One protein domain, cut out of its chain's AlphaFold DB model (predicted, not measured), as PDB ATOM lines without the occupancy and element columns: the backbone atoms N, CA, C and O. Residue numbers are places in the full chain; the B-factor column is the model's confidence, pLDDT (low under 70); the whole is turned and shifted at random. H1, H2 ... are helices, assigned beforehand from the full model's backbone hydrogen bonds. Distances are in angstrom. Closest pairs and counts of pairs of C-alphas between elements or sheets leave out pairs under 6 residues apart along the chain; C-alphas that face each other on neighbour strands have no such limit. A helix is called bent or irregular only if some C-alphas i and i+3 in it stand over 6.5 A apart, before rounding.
ATOM      1  N   PRO A 660     103.315 -80.474 -26.533       83.75
ATOM      2  CA  PRO A 660     102.366 -80.506 -27.653       83.75
ATOM      3  C   PRO A 660     101.297 -79.417 -27.549       83.75
ATOM      4  O   PRO A 660     101.009 -78.934 -26.461       83.75
ATOM      5  N   PHE A 661     100.666 -79.104 -28.680       86.12
ATOM      6  CA  PHE A 661      99.523 -78.199 -28.794       86.12
ATOM      7  C   PHE A 661      98.667 -78.597 -30.009       86.12
ATOM      8  O   PHE A 661      99.154 -79.290 -30.903       86.12
ATOM      9  N   LEU A 662      97.400 -78.175 -30.054       83.06
ATOM     10  CA  LEU A 662      96.571 -78.321 -31.256       83.06
ATOM     11  C   LEU A 662      96.984 -77.259 -32.279       83.06
ATOM     12  O   LEU A 662      97.038 -76.082 -31.947       83.06
ATOM     13  N   THR A 663      97.261 -77.647 -33.522       84.06
ATOM     14  CA  THR A 663      97.490 -76.673 -34.597       84.06
ATOM     15  C   THR A 663      96.174 -76.081 -35.096       84.06
ATOM     16  O   THR A 663      95.120 -76.720 -35.036       84.06
ATOM     17  N   SER A 664      96.253 -74.885 -35.673       87.12
ATOM     18  CA  SER A 664      95.137 -74.166 -36.297       87.12
ATOM     19  C   SER A 664      94.385 -75.033 -37.324       87.12
ATOM     20  O   SER A 664      93.157 -75.049 -37.350       87.12
ATOM     21  N   ASP A 665      95.112 -75.863 -38.083       80.44
ATOM     22  CA  ASP A 665      94.568 -76.831 -39.051       80.44
ATOM     23  C   ASP A 665      93.693 -77.916 -38.400       80.44
ATOM     24  O   ASP A 665      92.655 -78.293 -38.949       80.44
ATOM     25  N   TRP A 666      94.071 -78.394 -37.208       82.62
ATOM     26  CA  TRP A 666      93.260 -79.340 -36.444       82.62
ATOM     27  C   TRP A 666      92.011 -78.691 -35.856       82.62
ATOM     28  O   TRP A 666      90.944 -79.301 -35.885       82.62
ATOM     29  N   ILE A 667      92.124 -77.459 -35.356       88.25
ATOM     30  CA  ILE A 667      90.992 -76.730 -34.768       88.25
ATOM     31  C   ILE A 667      89.973 -76.352 -35.854       88.25
ATOM     32  O   ILE A 667      88.771 -76.479 -35.630       88.25
ATOM     33  N   ASN A 668      90.436 -75.990 -37.055       89.25
ATOM     34  CA  ASN A 668      89.588 -75.812 -38.235       89.25
ATOM     35  C   ASN A 668      88.789 -77.081 -38.561       89.25
ATOM     36  O   ASN A 668      87.563 -77.032 -38.595       89.25
ATOM     37  N   LEU A 669      89.456 -78.224 -38.768       86.06
ATOM     38  CA  LEU A 669      88.781 -79.494 -39.076       86.06
ATOM     39  C   LEU A 669      87.773 -79.883 -37.978       86.06
ATOM     40  O   LEU A 669      86.657 -80.309 -38.274       86.06
ATOM     41  N   TRP A 670      88.150 -79.694 -36.715       87.00
ATOM     42  CA  TRP A 670      87.295 -79.978 -35.569       87.00
ATOM     43  C   TRP A 670      86.033 -79.105 -35.532       87.00
ATOM     44  O   TRP A 670      84.952 -79.627 -35.280       87.00
ATOM     45  N   ALA A 671      86.152 -77.812 -35.842       88.94
ATOM     46  CA  ALA A 671      85.039 -76.864 -35.832       88.94
ATOM     47  C   ALA A 671      84.152 -76.908 -37.093       88.94
ATOM     48  O   ALA A 671      82.963 -76.585 -37.017       88.94
ATOM     49  N   LEU A 672      84.715 -77.304 -38.241       88.00
ATOM     50  CA  LEU A 672      83.972 -77.547 -39.482       88.00
ATOM     51  C   LEU A 672      83.101 -78.805 -39.384       88.00
ATOM     52  O   LEU A 672      82.010 -78.838 -39.948       88.00
ATOM     53  N   CYS A 673      83.572 -79.838 -38.678       83.75
ATOM     54  CA  CYS A 673      82.820 -81.068 -38.447       83.75
ATOM     55  C   CYS A 673      81.544 -80.773 -37.624       83.75
ATOM     56  O   CYS A 673      81.660 -80.326 -36.482       83.75
ATOM     57  N   PRO A 674      80.319 -81.030 -38.135       76.06
ATOM     58  CA  PRO A 674      79.073 -80.720 -37.422       76.06
ATOM     59  C   PRO A 674      78.731 -81.725 -36.297       76.06
ATOM     60  O   PRO A 674      77.654 -82.320 -36.285       76.06
ATOM     61  N   CYS A 675      79.647 -81.926 -35.345       79.62
ATOM     62  CA  CYS A 675      79.468 -82.784 -34.170       79.62
ATOM     63  C   CYS A 675      79.400 -81.974 -32.863       79.62
ATOM     64  O   CYS A 675      80.216 -81.078 -32.643       79.62
ATOM     65  N   ASP A 676      78.479 -82.339 -31.965       81.38
ATOM     66  CA  ASP A 676      78.284 -81.663 -30.674       81.38
ATOM     67  C   ASP A 676      79.358 -82.090 -29.655       81.38
ATOM     68  O   ASP A 676      79.175 -82.982 -28.824       81.38
ATOM     69  N   ASP A 677      80.533 -81.476 -29.767       88.56
ATOM     70  CA  ASP A 677      81.701 -81.719 -28.921       88.56
ATOM     71  C   ASP A 677      81.821 -80.644 -27.833       88.56
ATOM     72  O   ASP A 677      81.920 -79.452 -28.127       88.56
ATOM     73  N   ILE A 678      81.840 -81.056 -26.563       90.12
ATOM     74  CA  ILE A 678      81.799 -80.123 -25.428       90.12
ATOM     75  C   ILE A 678      82.989 -79.159 -25.379       90.12
ATOM     76  O   ILE A 678      82.827 -77.998 -25.010       90.12
ATOM     77  N   LEU A 679      84.181 -79.613 -25.779       91.81
ATOM     78  CA  LEU A 679      85.370 -78.756 -25.749       91.81
ATOM     79  C   LEU A 679      85.344 -77.740 -26.913       91.81
ATOM     80  O   LEU A 679      86.005 -76.707 -26.835       91.81
ATOM     81  N   LEU A 680      84.568 -78.014 -27.973       91.38
ATOM     82  CA  LEU A 680      84.331 -77.099 -29.093       91.38
ATOM     83  C   LEU A 680      83.241 -76.078 -28.751       91.38
ATOM     84  O   LEU A 680      83.411 -74.898 -29.038       91.38
ATOM     85  N   GLU A 681      82.149 -76.518 -28.118       90.88
ATOM     86  CA  GLU A 681      81.093 -75.649 -27.578       90.88
ATOM     87  C   GLU A 681      81.695 -74.600 -26.625       90.88
ATOM     88  O   GLU A 681      81.491 -73.395 -26.800       90.88
ATOM     89  N   ASP A 682      82.535 -75.055 -25.691       92.25
ATOM     90  CA  ASP A 682      83.286 -74.196 -24.777       92.25
ATOM     91  C   ASP A 682      84.203 -73.210 -25.531       92.25
ATOM     92  O   ASP A 682      84.114 -72.002 -25.298       92.25
ATOM     93  N   LEU A 683      85.032 -73.688 -26.472       92.81
ATOM     94  CA  LEU A 683      85.945 -72.849 -27.265       92.81
ATOM     95  C   LEU A 683      85.209 -71.768 -28.074       92.81
ATOM     96  O   LEU A 683      85.641 -70.613 -28.103       92.81
ATOM     97  N   LEU A 684      84.101 -72.127 -28.726       91.19
ATOM     98  CA  LEU A 684      83.295 -71.195 -29.514       91.19
ATOM     99  C   LEU A 684      82.624 -70.147 -28.617       91.19
ATOM    100  O   LEU A 684      82.688 -68.963 -28.939       91.19
ATOM    101  N   SER A 685      82.076 -70.547 -27.463       91.62
ATOM    102  CA  SER A 685      81.457 -69.606 -26.516       91.62
ATOM    103  C   SER A 685      82.452 -68.566 -25.980       91.62
ATOM    104  O   SER A 685      82.119 -67.387 -25.869       91.62
ATOM    105  N   VAL A 686      83.702 -68.971 -25.722       92.44
ATOM    106  CA  VAL A 686      84.779 -68.062 -25.300       92.44
ATOM    107  C   VAL A 686      85.211 -67.138 -26.443       92.44
ATOM    108  O   VAL A 686      85.485 -65.964 -26.199       92.44
ATOM    109  N   ARG A 687      85.221 -67.614 -27.696       90.38
ATOM    110  CA  ARG A 687      85.527 -66.771 -28.868       90.38
ATOM    111  C   ARG A 687      84.424 -65.750 -29.165       90.38
ATOM    112  O   ARG A 687      84.727 -64.665 -29.656       90.38
ATOM    113  N   GLU A 688      83.164 -66.064 -28.873       89.94
ATOM    114  CA  GLU A 688      82.064 -65.095 -28.964       89.94
ATOM    115  C   GLU A 688      82.139 -64.024 -27.868       89.94
ATOM    116  O   GLU A 688      81.953 -62.848 -28.177       89.94
ATOM    117  N   GLU A 689      82.498 -64.396 -26.634       89.69
ATOM    118  CA  GLU A 689      82.752 -63.447 -25.537       89.69
ATOM    119  C   GLU A 689      83.915 -62.491 -25.860       89.69
ATOM    120  O   GLU A 689      83.813 -61.289 -25.622       89.69
ATOM    121  N   ASP A 690      84.999 -63.005 -26.454       85.12
ATOM    122  CA  ASP A 690      86.177 -62.207 -26.826       85.12
ATOM    123  C   ASP A 690      85.902 -61.265 -28.017       85.12
ATOM    124  O   ASP A 690      86.432 -60.155 -28.080       85.12
ATOM    125  N   ARG A 691      85.020 -61.670 -28.945       85.88
ATOM    126  CA  ARG A 691      84.544 -60.827 -30.060       85.88
ATOM    127  C   ARG A 691      83.498 -59.794 -29.633       85.88
ATOM    128  O   ARG A 691      83.425 -58.723 -30.231       85.88
ATOM    129  N   ASN A 692      82.668 -60.109 -28.641       86.81
ATOM    130  CA  ASN A 692      81.645 -59.221 -28.101       86.81
ATOM    131  C   ASN A 692      81.451 -59.483 -26.594       86.81
ATOM    132  O   ASN A 692      80.712 -60.402 -26.238       86.81
ATOM    133  N   PRO A 693      81.988 -58.630 -25.700       86.12
ATOM    134  CA  PRO A 693      81.890 -58.808 -24.244       86.12
ATOM    135  C   PRO A 693      80.469 -58.833 -23.642       86.12
ATOM    136  O   PRO A 693      80.317 -59.071 -22.441       86.12
ATOM    137  N   GLN A 694      79.423 -58.575 -24.439       81.19
ATOM    138  CA  GLN A 694      78.027 -58.808 -24.044       81.19
ATOM    139  C   GLN A 694      77.636 -60.297 -24.125       81.19
ATOM    140  O   GLN A 694      76.832 -60.762 -23.317       81.19
ATOM    141  N   ASN A 695      78.231 -61.061 -25.048       85.12
ATOM    142  CA  ASN A 695      78.003 -62.496 -25.250       85.12
ATOM    143  C   ASN A 695      78.826 -63.323 -24.246       85.12
ATOM    144  O   ASN A 695      79.691 -64.106 -24.627       85.12
ATOM    145  N   LYS A 696      78.597 -63.132 -22.942       80.81
ATOM    146  CA  LYS A 696      79.338 -63.861 -21.901       80.81
ATOM    147  C   LYS A 696      79.136 -65.372 -22.021       80.81
ATOM    148  O   LYS A 696      77.998 -65.844 -22.009       80.81
ATOM    149  N   SER A 697      80.233 -66.124 -22.059       84.81
ATOM    150  CA  SER A 697      80.201 -67.583 -21.991       84.81
ATOM    151  C   SER A 697      79.649 -68.067 -20.646       84.81
ATOM    152  O   SER A 697      79.684 -67.374 -19.626       84.81
ATOM    153  N   THR A 698      79.167 -69.307 -20.624       78.56
ATOM    154  CA  THR A 698      78.681 -69.985 -19.410       78.56
ATOM    155  C   THR A 698      79.819 -70.493 -18.510       78.56
ATOM    156  O   THR A 698      79.573 -71.130 -17.481       78.56
ATOM    157  N   LEU A 699      81.077 -70.220 -18.876       83.88
ATOM    158  CA  LEU A 699      82.266 -70.635 -18.142       83.88
ATOM    159  C   LEU A 699      82.672 -69.587 -17.101       83.88
ATOM    160  O   LEU A 699      82.930 -68.425 -17.419       83.88
ATOM    161  N   ALA A 700      82.800 -70.035 -15.852       80.38
ATOM    162  CA  ALA A 700      83.462 -69.277 -14.796       80.38
ATOM    163  C   ALA A 700      84.963 -69.096 -15.094       80.38
ATOM    164  O   ALA A 700      85.608 -70.005 -15.635       80.38
ATOM    165  N   GLU A 701      85.515 -67.945 -14.695       84.75
ATOM    166  CA  GLU A 701      86.950 -67.661 -14.795       84.75
ATOM    167  C   GLU A 701      87.767 -68.751 -14.092       84.75
ATOM    168  O   GLU A 701      87.484 -69.146 -12.960       84.75
ATOM    169  N   SER A 702      88.725 -69.304 -14.829       86.31
ATOM    170  CA  SER A 702      89.523 -70.471 -14.461       86.31
ATOM    171  C   SER A 702      90.604 -70.669 -15.522       86.31
ATOM    172  O   SER A 702      90.375 -70.349 -16.689       86.31
ATOM    173  N   ALA A 703      91.725 -71.305 -15.167       87.06
ATOM    174  CA  ALA A 703      92.809 -71.598 -16.113       87.06
ATOM    175  C   ALA A 703      92.344 -72.366 -17.372       87.06
ATOM    176  O   ALA A 703      92.937 -72.226 -18.437       87.06
ATOM    177  N   TYR A 704      91.245 -73.128 -17.280       90.81
ATOM    178  CA  TYR A 704      90.579 -73.734 -18.436       90.81
ATOM    179  C   TYR A 704      89.980 -72.692 -19.392       90.81
ATOM    180  O   TYR A 704      90.227 -72.753 -20.595       90.81
ATOM    181  N   LYS A 705      89.241 -71.700 -18.876       91.31
ATOM    182  CA  LYS A 705      88.704 -70.603 -19.693       91.31
ATOM    183  C   LYS A 705      89.836 -69.772 -20.304       91.31
ATOM    184  O   LYS A 705      89.746 -69.403 -21.469       91.31
ATOM    185  N   ASP A 706      90.918 -69.525 -19.568       90.56
ATOM    186  CA  ASP A 706      92.065 -68.760 -20.074       90.56
ATOM    187  C   ASP A 706      92.869 -69.518 -21.141       90.56
ATOM    188  O   ASP A 706      93.237 -68.934 -22.161       90.56
ATOM    189  N   ALA A 707      93.039 -70.832 -20.991       92.31
ATOM    190  CA  ALA A 707      93.579 -71.699 -22.037       92.31
ATOM    191  C   ALA A 707      92.708 -71.693 -23.314       92.31
ATOM    192  O   ALA A 707      93.232 -71.688 -24.431       92.31
ATOM    193  N   LEU A 708      91.377 -71.623 -23.178       93.25
ATOM    194  CA  LEU A 708      90.470 -71.447 -24.317       93.25
ATOM    195  C   LEU A 708      90.575 -70.043 -24.940       93.25
ATOM    196  O   LEU A 708      90.583 -69.950 -26.163       93.25
ATOM    197  N   LYS A 709      90.740 -68.969 -24.149       91.81
ATOM    198  CA  LYS A 709      91.016 -67.608 -24.668       91.81
ATOM    199  C   LYS A 709      92.320 -67.581 -25.480       91.81
ATOM    200  O   LYS A 709      92.342 -67.021 -26.571       91.81
ATOM    201  N   GLN A 710      93.387 -68.218 -24.988       91.94
ATOM    202  CA  GLN A 710      94.657 -68.365 -25.719       91.94
ATOM    203  C   GLN A 710      94.453 -69.108 -27.048       91.94
ATOM    204  O   GLN A 710      94.840 -68.601 -28.099       91.94
ATOM    205  N   THR A 711      93.765 -70.255 -27.010       91.75
ATOM    206  CA  THR A 711      93.434 -71.064 -28.199       91.75
ATOM    207  C   THR A 711      92.611 -70.265 -29.221       91.75
ATOM    208  O   THR A 711      92.919 -70.270 -30.409       91.75
ATOM    209  N   ALA A 712      91.590 -69.525 -28.775       90.81
ATOM    210  CA  ALA A 712      90.704 -68.723 -29.628       90.81
ATOM    211  C   ALA A 712      91.407 -67.541 -30.330       90.81
ATOM    212  O   ALA A 712      90.921 -67.078 -31.368       90.81
ATOM    213  N   ARG A 713      92.542 -67.096 -29.772       90.19
ATOM    214  CA  ARG A 713      93.454 -66.054 -30.280       90.19
ATOM    215  C   ARG A 713      94.698 -66.620 -30.991       90.19
ATOM    216  O   ARG A 713      95.629 -65.873 -31.272       90.19
ATOM    217  N   GLY A 714      94.752 -67.933 -31.227       88.75
ATOM    218  CA  GLY A 714      95.838 -68.599 -31.953       88.75
ATOM    219  C   GLY A 714      97.138 -68.844 -31.168       88.75
ATOM    220  O   GLY A 714      98.113 -69.297 -31.760       88.75
ATOM    221  N   TYR A 715      97.173 -68.591 -29.854       91.06
ATOM    222  CA  TYR A 715      98.338 -68.830 -28.982       91.06
ATOM    223  C   TYR A 715      98.349 -70.261 -28.427       91.06
ATOM    224  O   TYR A 715      98.326 -70.494 -27.217       91.06
ATOM    225  N   HIS A 716      98.335 -71.240 -29.328       89.31
ATOM    226  CA  HIS A 716      98.151 -72.653 -28.990       89.31
ATOM    227  C   HIS A 716      99.293 -73.225 -28.138       89.31
ATOM    228  O   HIS A 716      99.061 -74.113 -27.317       89.31
ATOM    229  N   SER A 717     100.521 -72.724 -28.302       86.81
ATOM    230  CA  SER A 717     101.708 -73.247 -27.614       86.81
ATOM    231  C   SER A 717     101.681 -73.065 -26.089       86.81
ATOM    232  O   SER A 717     102.194 -73.923 -25.369       86.81
ATOM    233  N   MET A 718     101.027 -72.010 -25.587       87.56
ATOM    234  CA  MET A 718     100.965 -71.660 -24.156       87.56
ATOM    235  C   MET A 718      99.898 -72.438 -23.364       87.56
ATOM    236  O   MET A 718      99.911 -72.445 -22.128       87.56
ATOM    237  N   VAL A 719      98.995 -73.133 -24.061       90.69
ATOM    238  CA  VAL A 719      97.833 -73.832 -23.486       90.69
ATOM    239  C   VAL A 719      98.248 -74.878 -22.446       90.69
ATOM    240  O   VAL A 719      97.668 -74.954 -21.365       90.69
ATOM    241  N   VAL A 720      99.272 -75.684 -22.739       90.62
ATOM    242  CA  VAL A 720      99.699 -76.793 -21.860       90.62
ATOM    243  C   VAL A 720     100.589 -76.321 -20.702       90.62
ATOM    244  O   VAL A 720     100.715 -77.029 -19.704       90.62
ATOM    245  N   ASP A 721     101.190 -75.136 -20.796       90.19
ATOM    246  CA  ASP A 721     101.860 -74.494 -19.660       90.19
ATOM    247  C   ASP A 721     100.798 -73.969 -18.683       90.19
ATOM    248  O   ASP A 721     100.660 -74.504 -17.583       90.19
ATOM    249  N   THR A 722      99.919 -73.084 -19.167       90.69
ATOM    250  CA  THR A 722      98.787 -72.493 -18.425       90.69
ATOM    251  C   THR A 722      97.960 -73.526 -17.647       90.69
ATOM    252  O   THR A 722      97.623 -73.312 -16.482       90.69
ATOM    253  N   LEU A 723      97.643 -74.671 -18.263       91.44
ATOM    254  CA  LEU A 723      96.870 -75.728 -17.605       91.44
ATOM    255  C   LEU A 723      97.663 -76.527 -16.560       91.44
ATOM    256  O   LEU A 723      97.055 -77.023 -15.614       91.44
ATOM    257  N   LEU A 724      98.976 -76.709 -16.708       89.62
ATOM    258  CA  LEU A 724      99.764 -77.515 -15.766       89.62
ATOM    259  C   LEU A 724     100.252 -76.696 -14.568       89.62
ATOM    260  O   LEU A 724     100.272 -77.216 -13.451       89.62
ATOM    261  N   ASP A 725     100.575 -75.424 -14.776       88.81
ATOM    262  CA  ASP A 725     101.125 -74.568 -13.727       88.81
ATOM    263  C   ASP A 725     100.021 -74.186 -12.718       88.81
ATOM    264  O   ASP A 725     100.180 -74.382 -11.512       88.81
ATOM    265  N   ALA A 726      98.816 -73.846 -13.201       86.31
ATOM    266  CA  ALA A 726      97.638 -73.629 -12.351       86.31
ATOM    267  C   ALA A 726      97.216 -74.874 -11.536       86.31
ATOM    268  O   ALA A 726      96.660 -74.744 -10.442       86.31
ATOM    269  N   TYR A 727      97.492 -76.086 -12.041       85.56
ATOM    270  CA  TYR A 727      97.279 -77.333 -11.296       85.56
ATOM    271  C   TYR A 727      98.321 -77.513 -10.181       85.56
ATOM    272  O   TYR A 727      97.970 -77.904  -9.066       85.56
ATOM    273  N   ALA A 728      99.591 -77.199 -10.458       83.69
ATOM    274  CA  ALA A 728     100.678 -77.293  -9.487       83.69
ATOM    275  C   ALA A 728     100.515 -76.294  -8.325       83.69
ATOM    276  O   ALA A 728     100.699 -76.661  -7.163       83.69
ATOM    277  N   GLU A 729     100.113 -75.059  -8.628       80.56
ATOM    278  CA  GLU A 729      99.934 -73.978  -7.650       80.56
ATOM    279  C   GLU A 729      98.628 -74.071  -6.840       80.56
ATOM    280  O   GLU A 729      98.461 -73.359  -5.851       80.56
ATOM    281  N   ARG A 730      97.707 -74.971  -7.220       66.62
ATOM    282  CA  ARG A 730      96.366 -75.125  -6.617       66.62
ATOM    283  C   ARG A 730      95.514 -73.846  -6.684       66.62
ATOM    284  O   ARG A 730      94.714 -73.585  -5.780       66.62
ATOM    285  N   GLN A 731      95.656 -73.055  -7.750       52.50
ATOM    286  CA  GLN A 731      94.881 -71.827  -7.928       52.50
ATOM    287  C   GLN A 731      93.396 -72.122  -8.223       52.50
ATOM    288  O   GLN A 731      93.008 -72.427  -9.349       52.50
ATOM    289  N   GLY A 732      92.544 -71.962  -7.208       55.16
ATOM    290  CA  GLY A 732      91.092 -71.850  -7.371       55.16
ATOM    291  C   GLY A 732      90.378 -73.100  -7.905       55.16
ATOM    292  O   GLY A 732      90.741 -74.238  -7.609       55.16
ATOM    293  N   ILE A 733      89.287 -72.879  -8.648       57.91
ATOM    294  CA  ILE A 733      88.401 -73.941  -9.151       57.91
ATOM    295  C   ILE A 733      88.986 -74.518 -10.446       57.91
ATOM    296  O   ILE A 733      88.596 -74.142 -11.554       57.91
ATOM    297  N   TYR A 734      89.939 -75.439 -10.304       68.88
ATOM    298  CA  TYR A 734      90.493 -76.175 -11.435       68.88
ATOM    299  C   TYR A 734      89.433 -77.116 -12.031       68.88
ATOM    300  O   TYR A 734      88.930 -78.006 -11.348       68.88
ATOM    301  N   ARG A 735      89.074 -76.919 -13.305       79.88
ATOM    302  CA  ARG A 735      87.974 -77.651 -13.955       79.88
ATOM    303  C   ARG A 735      88.413 -79.002 -14.508       79.88
ATOM    304  O   ARG A 735      89.436 -79.095 -15.182       79.88
ATOM    305  N   SER A 736      87.575 -80.021 -14.316       83.44
ATOM    306  CA  SER A 736      87.782 -81.368 -14.865       83.44
ATOM    307  C   SER A 736      88.027 -81.366 -16.384       83.44
ATOM    308  O   SER A 736      88.910 -82.064 -16.874       83.44
ATOM    309  N   GLU A 737      87.318 -80.514 -17.133       88.56
ATOM    310  CA  GLU A 737      87.376 -80.449 -18.597       88.56
ATOM    311  C   GLU A 737      88.772 -80.088 -19.148       88.56
ATOM    312  O   GLU A 737      89.125 -80.508 -20.252       88.56
ATOM    313  N   ALA A 738      89.622 -79.422 -18.353       91.00
ATOM    314  CA  ALA A 738      91.022 -79.175 -18.701       91.00
ATOM    315  C   ALA A 738      91.812 -80.471 -18.940       91.00
ATOM    316  O   ALA A 738      92.648 -80.530 -19.843       91.00
ATOM    317  N   PHE A 739      91.520 -81.536 -18.191       91.12
ATOM    318  CA  PHE A 739      92.172 -82.830 -18.373       91.12
ATOM    319  C   PHE A 739      91.718 -83.551 -19.645       91.12
ATOM    320  O   PHE A 739      92.513 -84.276 -20.244       91.12
ATOM    321  N   LEU A 740      90.494 -83.304 -20.124       91.19
ATOM    322  CA  LEU A 740      90.043 -83.792 -21.431       91.19
ATOM    323  C   LEU A 740      90.722 -83.028 -22.578       91.19
ATOM    324  O   LEU A 740      91.125 -83.649 -23.560       91.19
ATOM    325  N   LEU A 741      90.932 -81.715 -22.429       91.69
ATOM    326  CA  LEU A 741      91.704 -80.910 -23.383       91.69
ATOM    327  C   LEU A 741      93.189 -81.331 -23.420       91.69
ATOM    328  O   LEU A 741      93.739 -81.538 -24.500       91.69
ATOM    329  N   LEU A 742      93.820 -81.567 -22.263       91.50
ATOM    330  CA  LEU A 742      95.170 -82.143 -22.180       91.50
ATOM    331  C   LEU A 742      95.239 -83.537 -22.825       91.50
ATOM    332  O   LEU A 742      96.151 -83.810 -23.606       91.50
ATOM    333  N   SER A 743      94.264 -84.408 -22.552       89.94
ATOM    334  CA  SER A 743      94.181 -85.753 -23.143       89.94
ATOM    335  C   SER A 743      94.065 -85.703 -24.670       89.94
ATOM    336  O   SER A 743      94.770 -86.434 -25.367       89.94
ATOM    337  N   LEU A 744      93.241 -84.790 -25.199       87.94
ATOM    338  CA  LEU A 744      93.098 -84.523 -26.630       87.94
ATOM    339  C   LEU A 744      94.425 -84.060 -27.257       87.94
ATOM    340  O   LEU A 744      94.860 -84.640 -28.252       87.94
ATOM    341  N   ILE A 745      95.103 -83.084 -26.646       86.75
ATOM    342  CA  ILE A 745      96.408 -82.573 -27.099       86.75
ATOM    343  C   ILE A 745      97.472 -83.688 -27.126       86.75
ATOM    344  O   ILE A 745      98.173 -83.864 -28.123       86.75
ATOM    345  N   TYR A 746      97.589 -84.485 -26.059       84.44
ATOM    346  CA  TYR A 746      98.605 -85.541 -25.974       84.44
ATOM    347  C   TYR A 746      98.306 -86.771 -26.845       84.44
ATOM    348  O   TYR A 746      99.243 -87.501 -27.198       84.44
ATOM    349  N   SER A 747      97.048 -86.968 -27.265       78.50
ATOM    350  CA  SER A 747      96.644 -88.076 -28.144       78.50
ATOM    351  C   SER A 747      97.365 -88.101 -29.499       78.50
ATOM    352  O   SER A 747      97.476 -89.161 -30.115       78.50
ATOM    353  N   GLN A 748      97.913 -86.960 -29.932       70.38
ATOM    354  CA  GLN A 748      98.654 -86.819 -31.189       70.38
ATOM    355  C   GLN A 748     100.098 -87.352 -31.148       70.38
ATOM    356  O   GLN A 748     100.701 -87.528 -32.206       70.38
ATOM    357  N   ILE A 749     100.677 -87.585 -29.959       65.56
ATOM    358  CA  ILE A 749     102.100 -87.956 -29.809       65.56
ATOM    359  C   ILE A 749     102.299 -89.261 -29.039       65.56
ATOM    360  O   ILE A 749     103.098 -90.101 -29.455       65.56
ATOM    361  N   CYS A 750     101.675 -89.407 -27.868       63.03
ATOM    362  CA  CYS A 750     102.068 -90.446 -26.919       63.03
ATOM    363  C   CYS A 750     100.881 -90.927 -26.089       63.03
ATOM    364  O   CYS A 750     100.501 -90.288 -25.105       63.03
ATOM    365  N   ASP A 751     100.363 -92.104 -26.447       61.16
ATOM    366  CA  ASP A 751      99.269 -92.770 -25.739       61.16
ATOM    367  C   ASP A 751      99.505 -92.835 -24.221       61.16
ATOM    368  O   ASP A 751      98.591 -92.533 -23.456       61.16
ATOM    369  N   ASN A 752     100.741 -93.115 -23.770       70.00
ATOM    370  CA  ASN A 752     101.104 -93.207 -22.346       70.00
ATOM    371  C   ASN A 752     100.695 -91.984 -21.505       70.00
ATOM    372  O   ASN A 752     100.372 -92.158 -20.332       70.00
ATOM    373  N   LYS A 753     100.683 -90.772 -22.076       79.50
ATOM    374  CA  LYS A 753     100.254 -89.560 -21.358       79.50
ATOM    375  C   LYS A 753      98.742 -89.334 -21.364       79.50
ATOM    376  O   LYS A 753      98.265 -88.624 -20.489       79.50
ATOM    377  N   VAL A 754      98.003 -89.919 -22.308       82.50
ATOM    378  CA  VAL A 754      96.542 -89.756 -22.403       82.50
ATOM    379  C   VAL A 754      95.881 -90.321 -21.145       82.50
ATOM    380  O   VAL A 754      95.268 -89.566 -20.401       82.50
TER     381      VAL A 754
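This is residues 660 to 754 of the 1111 residues of the protein "Tetraspanin" of Brugia pahangi (UniProt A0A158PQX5). What shape do these coordinates make? H3 and H4 form a helical hairpin, side by side and antiparallel; H2 crosses H3, and H5 comes near H2, H3 and H4 with its own slant. H1 lies near the start of H2, and the short H6 folds back on H5. What is it made of, and how large is it? The 95 printed residues hold six named helices, H1 to H6 in chain order, with no named strand, and the class is all helix. The whole is compact, with a radius of gyration of the C-alphas of 13.0 A and spans of 40 by 33 by 22 A.

Where do the first helices run? H1, residues 664 to 672, begins with C-alpha 664 at (95.137, -74.166, -36.297) and is 12.1 A long. H2, residues 678 to 691, is the longest by residues and measures 20.0 A. Which helices come next? H3, residues 703 to 712, measures 14.0 A from C-alpha 703 at (92.809, -71.598, -16.113). H4, residues 716 to 728, measures 20.2 A and is irregular: C-alphas 717 and 720 are 7.1 A apart. Where does the printed part end? H5, residues 737 to 746, measures 14.4 A; H6, residues 751 to 754, measures 5.3 A and ends with C-alpha 754 at (96.542, -89.756, -22.403).

What does H1 come near? H1 and H2 are close but not clearly touching, about perpendicular at 75 degrees; their closest C-alphas, Ala 671 and Leu 680, are 6.8 A apart. How do H2, H3 and H4 stand? H2 and H3 touch, closest at the C-alphas of Leu 683 and Leu 708, 5.6 A, and are only just about perpendicular at 70.2 degrees. H3 and H4 touch as a hairpin, closest at the C-alphas of Ala 707 and Val 719, 5.0 A, with a shallow tilt of 3 degrees, opposite ways. Where are H5 and H6? H5 is close to but not clearly touching H3, at a steep tilt of 52 degrees, the same way, with the closest C-alphas, Tyr 704 and Ala 738, 5.5 A apart. H5 and H6 touch, closest at the C-alphas of Ser 743 and Val 754, 4.7 A. What do the backbones show? Every O i to N i+4 pair is within hydrogen-bond range in H1, H2, H3 and H5; in H4 it is 5 of 9, and H6 is too short for such a pair.

How far does it reach? The two C-alphas farthest apart, those of Gln 694 and Asn 752, are 41.5 A apart. Is it unbroken? The printed part has no cut; the link from H2 to H3, 11 residues, is long, and residues 672 to 677, of which 672 belongs to H1, stand free. Where is confidence low? Mean pLDDT of the printed part is 84.7, and residues 730 to 734 and 749 to 751 are under 70.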